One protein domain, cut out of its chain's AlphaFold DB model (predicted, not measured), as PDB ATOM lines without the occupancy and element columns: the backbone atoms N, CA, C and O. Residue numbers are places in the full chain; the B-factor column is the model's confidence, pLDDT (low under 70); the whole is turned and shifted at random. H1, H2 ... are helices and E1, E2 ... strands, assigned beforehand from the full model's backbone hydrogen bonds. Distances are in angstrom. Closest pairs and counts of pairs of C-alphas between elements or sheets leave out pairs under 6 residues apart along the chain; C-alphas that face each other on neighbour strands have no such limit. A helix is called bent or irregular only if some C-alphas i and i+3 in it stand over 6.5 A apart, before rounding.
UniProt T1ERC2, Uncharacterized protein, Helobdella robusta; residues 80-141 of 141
ATOM      1  N   MET A  80      69.739  19.057 272.373       91.44
ATOM      2  CA  MET A  80      69.607  19.938 271.207       91.44
ATOM      3  C   MET A  80      69.110  21.338 271.594       91.44
ATOM      4  O   MET A  80      69.625  22.340 271.096       91.44
ATOM      5  N   ILE A  81      68.148  21.426 272.517       91.88
ATOM      6  CA  ILE A  81      67.648  22.710 273.029       91.88
ATOM      7  C   ILE A  81      68.723  23.426 273.850       91.88
ATOM      8  O   ILE A  81      68.922  24.627 273.675       91.88
ATOM      9  N   CYS A  82      69.450  22.713 274.711       92.00
ATOM     10  CA  CYS A  82      70.520  23.289 275.522       92.00
ATOM     11  C   CYS A  82      71.613  23.923 274.656       92.00
ATOM     12  O   CYS A  82      72.036  25.045 274.935       92.00
ATOM     13  N   ILE A  83      72.023  23.249 273.577       92.06
ATOM     14  CA  ILE A  83      73.018  23.777 272.633       92.06
ATOM     15  C   ILE A  83      72.500  25.044 271.940       92.06
ATOM     16  O   ILE A  83      73.281  25.958 271.699       92.06
ATOM     17  N   ALA A  84      71.198  25.136 271.653       88.88
ATOM     18  CA  ALA A  84      70.602  26.320 271.034       88.88
ATOM     19  C   ALA A  84      70.434  27.503 272.011       88.88
ATOM     20  O   ALA A  84      70.622  28.656 271.625       88.88
ATOM     21  N   VAL A  85      70.103  27.242 273.279       88.44
ATOM     22  CA  VAL A  85      69.879  28.285 274.301       88.44
ATOM     23  C   VAL A  85      71.192  28.856 274.844       88.44
ATOM     24  O   VAL A  85      71.261  30.037 275.186       88.44
ATOM     25  N   PHE A  86      72.252  28.049 274.888       90.38
ATOM     26  CA  PHE A  86      73.568  28.477 275.360       90.38
ATOM     27  C   PHE A  86      74.121  29.733 274.648       90.38
ATOM     28  O   PHE A  86      74.394  30.723 275.334       90.38
ATOM     29  N   PRO A  87      74.250  29.775 273.305       86.56
ATOM     30  CA  PRO A  87      74.762  30.956 272.612       86.56
ATOM     31  C   PRO A  87      73.829  32.159 272.773       86.56
ATOM     32  O   PRO A  87      74.303  33.288 272.874       86.56
ATOM     33  N   TYR A  88      72.517  31.924 272.862       82.75
ATOM     34  CA  TYR A  88      71.526  32.979 273.044       82.75
ATOM     35  C   TYR A  88      71.760  33.755 274.348       82.75
ATOM     36  O   TYR A  88      71.844  34.982 274.322       82.75
ATOM     37  N   SER A  89      71.953  33.060 275.476       84.31
ATOM     38  CA  SER A  89      72.177  33.722 276.769       84.31
ATOM     39  C   SER A  89      73.495  34.501 276.827       84.31
ATOM     40  O   SER A  89      73.546  35.555 277.461       84.31
ATOM     41  N   LEU A  90      74.555  34.002 276.185       88.50
ATOM     42  CA  LEU A  90      75.860  34.673 276.170       88.50
ATOM     43  C   LEU A  90      75.815  35.979 275.378       88.50
ATOM     44  O   LEU A  90      76.281  37.017 275.846       88.50
ATOM     45  N   ILE A  91      75.218  35.928 274.189       86.25
ATOM     46  CA  ILE A  91      75.101  37.085 273.301       86.25
ATOM     47  C   ILE A  91      74.235  38.166 273.954       86.25
ATOM     48  O   ILE A  91      74.600  39.341 273.931       86.25
ATOM     49  N   PHE A  92      73.129  37.774 274.594       84.31
ATOM     50  CA  PHE A  92      72.273  38.712 275.321       84.31
ATOM     51  C   PHE A  92      72.998  39.415 276.471       84.31
ATOM     52  O   PHE A  92      72.809  40.617 276.642       84.31
ATOM     53  N   GLY A  93      73.838  38.702 277.227       85.38
ATOM     54  CA  GLY A  93      74.645  39.309 278.289       85.38
ATOM     55  C   GLY A  93      75.562  40.405 277.745       85.38
ATOM     56  O   GLY A  93      75.482  41.554 278.173       85.38
ATOM     57  N   GLN A  94      76.330  40.078 276.703       84.19
ATOM     58  CA  GLN A  94      77.256  41.023 276.074       84.19
ATOM     59  C   GLN A  94      76.546  42.247 275.472       84.19
ATOM     60  O   GLN A  94      77.053  43.366 275.544       84.19
ATOM     61  N   MET A  95      75.366  42.057 274.872       85.62
ATOM     62  CA  MET A  95      74.580  43.166 274.320       85.62
ATOM     63  C   MET A  95      74.152  44.160 275.393       85.62
ATOM     64  O   MET A  95      74.184  45.365 275.147       85.62
ATOM     65  N   ILE A  96      73.748  43.664 276.564       85.75
ATOM     66  CA  ILE A  96      73.330  44.507 277.687       85.75
ATOM     67  C   ILE A  96      74.521  45.324 278.197       85.75
ATOM     68  O   ILE A  96      74.379  46.529 278.418       85.75
ATOM     69  N   ASP A  97      75.698  44.708 278.296       85.69
ATOM     70  CA  ASP A  97      76.919  45.407 278.702       85.69
ATOM     71  C   ASP A  97      77.318  46.505 277.694       85.69
ATOM     72  O   ASP A  97      77.760  47.584 278.089       85.69
ATOM     73  N   TRP A  98      77.096  46.291 276.390       84.56
ATOM     74  CA  TRP A  98      77.413  47.269 275.334       84.56
ATOM     75  C   TRP A  98      76.532  48.514 275.323       84.56
ATOM     76  O   TRP A  98      76.990  49.590 274.935       84.56
ATOM     77  N   ILE A  99      75.268  48.390 275.716       89.81
ATOM     78  CA  ILE A  99      74.343  49.531 275.757       89.81
ATOM     79  C   ILE A  99      74.377  50.270 277.098       89.81
ATOM     80  O   ILE A  99      73.551  51.163 277.327       89.81
ATOM     81  N   CYS A 100      75.294  49.887 277.988       88.00
ATOM     82  CA  CYS A 100      75.444  50.527 279.277       88.00
ATOM     83  C   CYS A 100      75.882  51.989 279.111       88.00
ATOM     84  O   CYS A 100      76.892  52.288 278.476       88.00
ATOM     85  N   ILE A 101      75.113  52.907 279.700       85.69
ATOM     86  CA  ILE A 101      75.411  54.343 279.721       85.69
ATOM     87  C   ILE A 101      76.188  54.699 280.991       85.69
ATOM     88  O   ILE A 101      77.098  55.525 280.946       85.69
ATOM     89  N   LEU A 102      75.821  54.101 282.131       82.94
ATOM     90  CA  LEU A 102      76.390  54.437 283.434       82.94
ATOM     91  C   LEU A 102      76.803  53.184 284.201       82.94
ATOM     92  O   LEU A 102      75.962  52.362 284.564       82.94
ATOM     93  N   TRP A 103      78.091  53.093 284.514       84.19
ATOM     94  CA  TRP A 103      78.662  52.033 285.336       84.19
ATOM     95  C   TRP A 103      78.656  52.418 286.814       84.19
ATOM     96  O   TRP A 103      78.930  53.567 287.168       84.19
ATOM     97  N   LYS A 104      78.355  51.460 287.697       78.50
ATOM     98  CA  LYS A 104      78.525  51.657 289.139       78.50
ATOM     99  C   LYS A 104      80.009  51.606 289.490       78.50
ATOM    100  O   LYS A 104      80.623  50.552 289.364       78.50
ATOM    101  N   THR A 105      80.551  52.706 289.995       76.94
ATOM    102  CA  THR A 105      81.884  52.740 290.613       76.94
ATOM    103  C   THR A 105      81.738  52.537 292.119       76.94
ATOM    104  O   THR A 105      80.865  53.145 292.751       76.94
ATOM    105  N   SER A 106      82.532  51.646 292.707       68.81
ATOM    106  CA  SER A 106      82.582  51.468 294.160       68.81
ATOM    107  C   SER A 106      83.214  52.700 294.822       68.81
ATOM    108  O   SER A 106      84.133  53.319 294.302       68.81
ATOM    109  N   SER A 107      82.721  53.082 296.004       64.38
ATOM    110  CA  SER A 107      83.218  54.262 296.738       64.38
ATOM    111  C   SER A 107      84.643  54.103 297.296       64.38
ATOM    112  O   SER A 107      85.133  55.007 297.963       64.38
ATOM    113  N   CYS A 108      85.293  52.962 297.062       58.62
ATOM    114  CA  CYS A 108      86.643  52.659 297.521       58.62
ATOM    115  C   CYS A 108      87.279  51.668 296.526       58.62
ATOM    116  O   CYS A 108      87.117  50.460 296.675       58.62
ATOM    117  N   GLY A 109      87.934  52.187 295.483       55.06
ATOM    118  CA  GLY A 109      88.622  51.407 294.445       55.06
ATOM    119  C   GLY A 109      88.015  51.576 293.050       55.06
ATOM    120  O   GLY A 109      86.799  51.639 292.904       55.06
ATOM    121  N   ASP A 110      88.868  51.629 292.021       68.94
ATOM    122  CA  ASP A 110      88.498  51.740 290.597       68.94
ATOM    123  C   ASP A 110      87.877  50.442 290.031       68.94
ATOM    124  O   ASP A 110      88.104  50.059 288.882       68.94
ATOM    125  N   GLU A 111      87.106  49.714 290.839       71.06
ATOM    126  CA  GLU A 111      86.454  48.480 290.412       71.06
ATOM    127  C   GLU A 111      85.129  48.808 289.713       71.06
ATOM    128  O   GLU A 111      84.217  49.423 290.276       71.06
ATOM    129  N   VAL A 112      85.029  48.397 288.447       72.81
ATOM    130  CA  VAL A 112      83.823  48.558 287.631       72.81
ATOM    131  C   VAL A 112      82.795  47.513 288.067       72.81
ATOM    132  O   VAL A 112      83.016  46.312 287.929       72.81
ATOM    133  N   GLY A 113      81.677  47.974 288.631       77.19
ATOM    134  CA  GLY A 113      80.570  47.131 289.082       77.19
ATOM    135  C   GLY A 113      79.516  46.875 288.000       77.19
ATOM    136  O   GLY A 113      79.798  46.858 286.812       77.19
ATOM    137  N   SER A 114      78.262  46.680 288.415       81.50
ATOM    138  CA  SER A 114      77.124  46.470 287.504       81.50
ATOM    139  C   SER A 114      76.672  47.767 286.807       81.50
ATOM    140  O   SER A 114      76.820  48.863 287.359       81.50
ATOM    141  N   CYS A 115      76.084  47.639 285.614       85.75
ATOM    142  CA  CYS A 115      75.472  48.750 284.889       85.75
ATOM    143  C   CYS A 115      74.232  49.301 285.620       85.75
ATOM    144  O   CYS A 115      73.304  48.560 285.943       85.75
ATOM    145  N   LEU A 116      74.196  50.615 285.853       80.25
ATOM    146  CA  LEU A 116      73.103  51.319 286.540       80.25
ATOM    147  C   LEU A 116      72.029  51.837 285.581       80.25
ATOM    148  O   LEU A 116      70.858  51.902 285.948       80.25
ATOM    149  N   ALA A 117      72.424  52.243 284.376       81.56
ATOM    150  CA  ALA A 117      71.516  52.813 283.388       81.56
ATOM    151  C   ALA A 117      71.924  52.391 281.977       81.56
ATOM    152  O   ALA A 117      73.097  52.481 281.614       81.56
ATOM    153  N   TYR A 118      70.942  51.968 281.187       83.50
ATOM    154  CA  TYR A 118      71.112  51.473 279.823       83.50
ATOM    155  C   TYR A 118      70.182  52.217 278.856       83.50
ATOM    156  O   TYR A 118      69.129  52.720 279.252       83.50
ATOM    157  N   ASP A 119      70.585  52.306 277.589       84.50
ATOM    158  CA  ASP A 119      69.844  53.026 276.545       84.50
ATOM    159  C   ASP A 119      68.815  52.109 275.859       84.50
ATOM    160  O   ASP A 119      69.179  51.168 275.146       84.50
ATOM    161  N   HIS A 120      67.519  52.391 276.037       81.19
ATOM    162  CA  HIS A 120      66.434  51.604 275.428       81.19
ATOM    163  C   HIS A 120      66.429  51.654 273.894       81.19
ATOM    164  O   HIS A 120      66.085  50.659 273.252       81.19
ATOM    165  N   SER A 121      66.812  52.779 273.283       84.56
ATOM    166  CA  SER A 121      66.807  52.936 271.823       84.56
ATOM    167  C   SER A 121      67.956  52.166 271.183       84.56
ATOM    168  O   SER A 121      67.763  51.481 270.173       84.56
ATOM    169  N   LYS A 122      69.141  52.213 271.801       84.31
ATOM    170  CA  LYS A 122      70.282  51.405 271.349       84.31
ATOM    171  C   LYS A 122      70.027  49.919 271.549       84.31
ATOM    172  O   LYS A 122      70.392  49.145 270.670       84.31
ATOM    173  N   PHE A 123      69.352  49.521 272.630       84.69
ATOM    174  CA  PHE A 123      68.963  48.125 272.837       84.69
ATOM    175  C   PHE A 123      68.143  47.584 271.663       84.69
ATOM    176  O   PHE A 123      68.499  46.564 271.074       84.69
ATOM    177  N   ALA A 124      67.079  48.297 271.280       84.31
ATOM    178  CA  ALA A 124      66.210  47.888 270.180       84.31
ATOM    179  C   ALA A 124      66.970  47.804 268.845       84.31
ATOM    180  O   ALA A 124      66.785  46.851 268.086       84.31
ATOM    181  N   LEU A 125      67.862  48.765 268.576       87.56
ATOM    182  CA  LEU A 125      68.677  48.782 267.361       87.56
ATOM    183  C   LEU A 125      69.663  47.609 267.307       87.56
ATOM    184  O   LEU A 125      69.750  46.929 266.285       87.56
ATOM    185  N   VAL A 126      70.392  47.364 268.400       85.94
ATOM    186  CA  VAL A 126      71.377  46.277 268.497       85.94
ATOM    187  C   VAL A 126      70.689  44.923 268.353       85.94
ATOM    188  O   VAL A 126      71.146  44.086 267.578       85.94
ATOM    189  N   MET A 127      69.545  44.738 269.014       84.56
ATOM    190  CA  MET A 127      68.726  43.531 268.892       84.56
ATOM    191  C   MET A 127      68.241  43.297 267.456       84.56
ATOM    192  O   MET A 127      68.348  42.187 266.934       84.56
ATOM    193  N   HIS A 128      67.755  44.342 266.780       84.44
ATOM    194  CA  HIS A 128      67.319  44.240 265.386       84.44
ATOM    195  C   HIS A 128      68.485  43.927 264.432       84.44
ATOM    196  O   HIS A 128      68.358  43.092 263.535       84.44
ATOM    197  N   ALA A 129      69.643  44.559 264.637       85.00
ATOM    198  CA  ALA A 129      70.845  44.303 263.848       85.00
ATOM    199  C   ALA A 129      71.376  42.874 264.049       85.00
ATOM    200  O   ALA A 129      71.769  42.221 263.082       85.00
ATOM    201  N   ALA A 130      71.329  42.359 265.279       77.38
ATOM    202  CA  ALA A 130      71.792  41.016 265.601       77.38
ATOM    203  C   ALA A 130      70.950  39.922 264.941       77.38
ATOM    204  O   ALA A 130      71.505  38.958 264.418       77.38
ATOM    205  N   MET A 131      69.625  40.090 264.893       67.62
ATOM    206  CA  MET A 131      68.748  39.155 264.179       67.62
ATOM    207  C   MET A 131      69.068  39.096 262.678       67.62
ATOM    208  O   MET A 131      69.060  38.017 262.087       67.62
ATOM    209  N   HIS A 132      69.415  40.232 262.067       72.50
ATOM    210  CA  HIS A 132      69.813  40.278 260.661       72.50
ATOM    211  C   HIS A 132      71.182  39.615 260.407       72.50
ATOM    212  O   HIS A 132      71.402  39.021 259.349       72.50
ATOM    213  N   ASP A 133      72.102  39.677 261.370       69.69
ATOM    214  CA  ASP A 133      73.424  39.056 261.244       69.69
ATOM    215  C   ASP A 133      73.378  37.523 261.405       69.69
ATOM    216  O   ASP A 133      74.024  36.793 260.646       69.69
ATOM    217  N   GLN A 134      72.508  37.013 262.289       64.56
ATOM    218  CA  GLN A 134      72.239  35.571 262.404       64.56
ATOM    219  C   GLN A 134      71.704  34.975 261.090       64.56
ATOM    220  O   GLN A 134      72.088  33.867 260.705       64.56
ATOM    221  N   GLU A 135      70.863  35.710 260.355       61.03
ATOM    222  CA  GLU A 135      70.353  35.245 259.060       61.03
ATOM    223  C   GLU A 135      71.463  35.152 257.996       61.03
ATOM    224  O   GLU A 135      71.474  34.227 257.178       61.03
ATOM    225  N   LYS A 136      72.448  36.059 258.034       59.66
ATOM    226  CA  LYS A 136      73.615  36.003 257.138       59.66
ATOM    227  C   LYS A 136      74.540  34.835 257.460       59.66
ATOM    228  O   LYS A 136      75.022  34.186 256.534       59.66
ATOM    229  N   HIS A 137      74.751  34.539 258.740       57.41
ATOM    230  CA  HIS A 137      75.519  33.368 259.159       57.41
ATOM    231  C   HIS A 137      74.829  32.052 258.769       57.41
ATOM    232  O   HIS A 137      75.503  31.136 258.301       57.41
ATOM    233  N   LYS A 138      73.491  31.982 258.840       54.75
ATOM    234  CA  LYS A 138      72.718  30.811 258.388       54.75
ATOM    235  C   LYS A 138      72.743  30.606 256.866       54.75
ATOM    236  O   LYS A 138      72.655  29.473 256.420       54.75
ATOM    237  N   LYS A 139      72.875  31.670 256.063       52.47
ATOM    238  CA  LYS A 139      73.004  31.584 254.588       52.47
ATOM    239  C   LYS A 139      74.405  31.184 254.102       52.47
ATOM    240  O   LYS A 139      74.583  30.983 252.903       52.47
ATOM    241  N   LYS A 140      75.401  31.123 254.994       51.88
ATOM    242  CA  LYS A 140      76.806  30.833 254.659       51.88
ATOM    243  C   LYS A 140      77.273  29.440 255.114       51.88
ATOM    244  O   LYS A 140      78.416  29.089 254.831       51.88
ATOM    245  N   SER A 141      76.409  28.685 255.798       43.41
ATOM    246  CA  SER A 141      76.577  27.264 256.137       43.41
ATOM    247  C   SER A 141      75.620  26.413 255.318       43.41
ATOM    248  O   SER A 141      75.955  25.220 255.165       43.41
TER     249      SER A 141
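What this domain is: This is residues 80 to 141 of the 141 residues of an uncharacterized protein of Helobdella robusta (UniProt T1ERC2). Two long helices, H1 and H2, meet near one end of each and spread from there as a V, while a hairpin of two strands, E1 and E2, extends from the joint away from the helices' free ends. Residues 80 to 90 of H1 and residues 131 to 141, of which 131 to 138 belong to H2, stick out as the two arms. The printed part has 62 residues in the order H1, E1, E2, H2, with an antiparallel sheet E1 - E2; the class is mixed, helices and strands. It is elongated, spanning 49 by 27 by 16 A, and only just loose, close to extended, with a radius of gyration of the C-alphas of 15.4 A.

How they stand to each other: H1, residues 80 to 98, touches H2, residues 120 to 138, with residues 95 to 96 alone, against residues 123 to 127 of H2. Their closest C-alphas, of Met 95 and Val 126, are 7.3 A apart. They run opposite ways at a steep tilt of 40 degrees. A tight link joins H1 to E1, residues 100 to 105, which forms a hairpin with E2, residues 112 to 118. These strands are antiparallel at 144 degrees, with N 113 and O 104 at 2.9 A and N 116 and O 102 at 2.8 A, within hydrogen-bond range. The closest C-alphas of H1 and E2, of Asp 97 and Cys 115, are 7.2 A apart. E1 and H2 are apart. Every O i to N i+4 pair is within hydrogen-bond range in H2, and 13 of 15 in H1.

Where its parts are: H1 begins at C-alpha 80 (69.607, 19.938, 271.207) and is 28.7 A long; it is neither bent nor irregular, but only just: C-alphas 84 and 87 are 6.4 A apart. E1 measures 13.2 A and E2 15.2 A. H2, 27.6 A long, ends at C-alpha 138 (72.718, 30.811, 258.388).

The domain as a whole: The C-alphas farthest apart, of Cys 108 and Lys 139, are 49.7 A apart. The printed part has no cut, and no link is long. The mean pLDDT of the printed part is 78.4; residues 106 to 110, 131 and 133 to 141 are under 70.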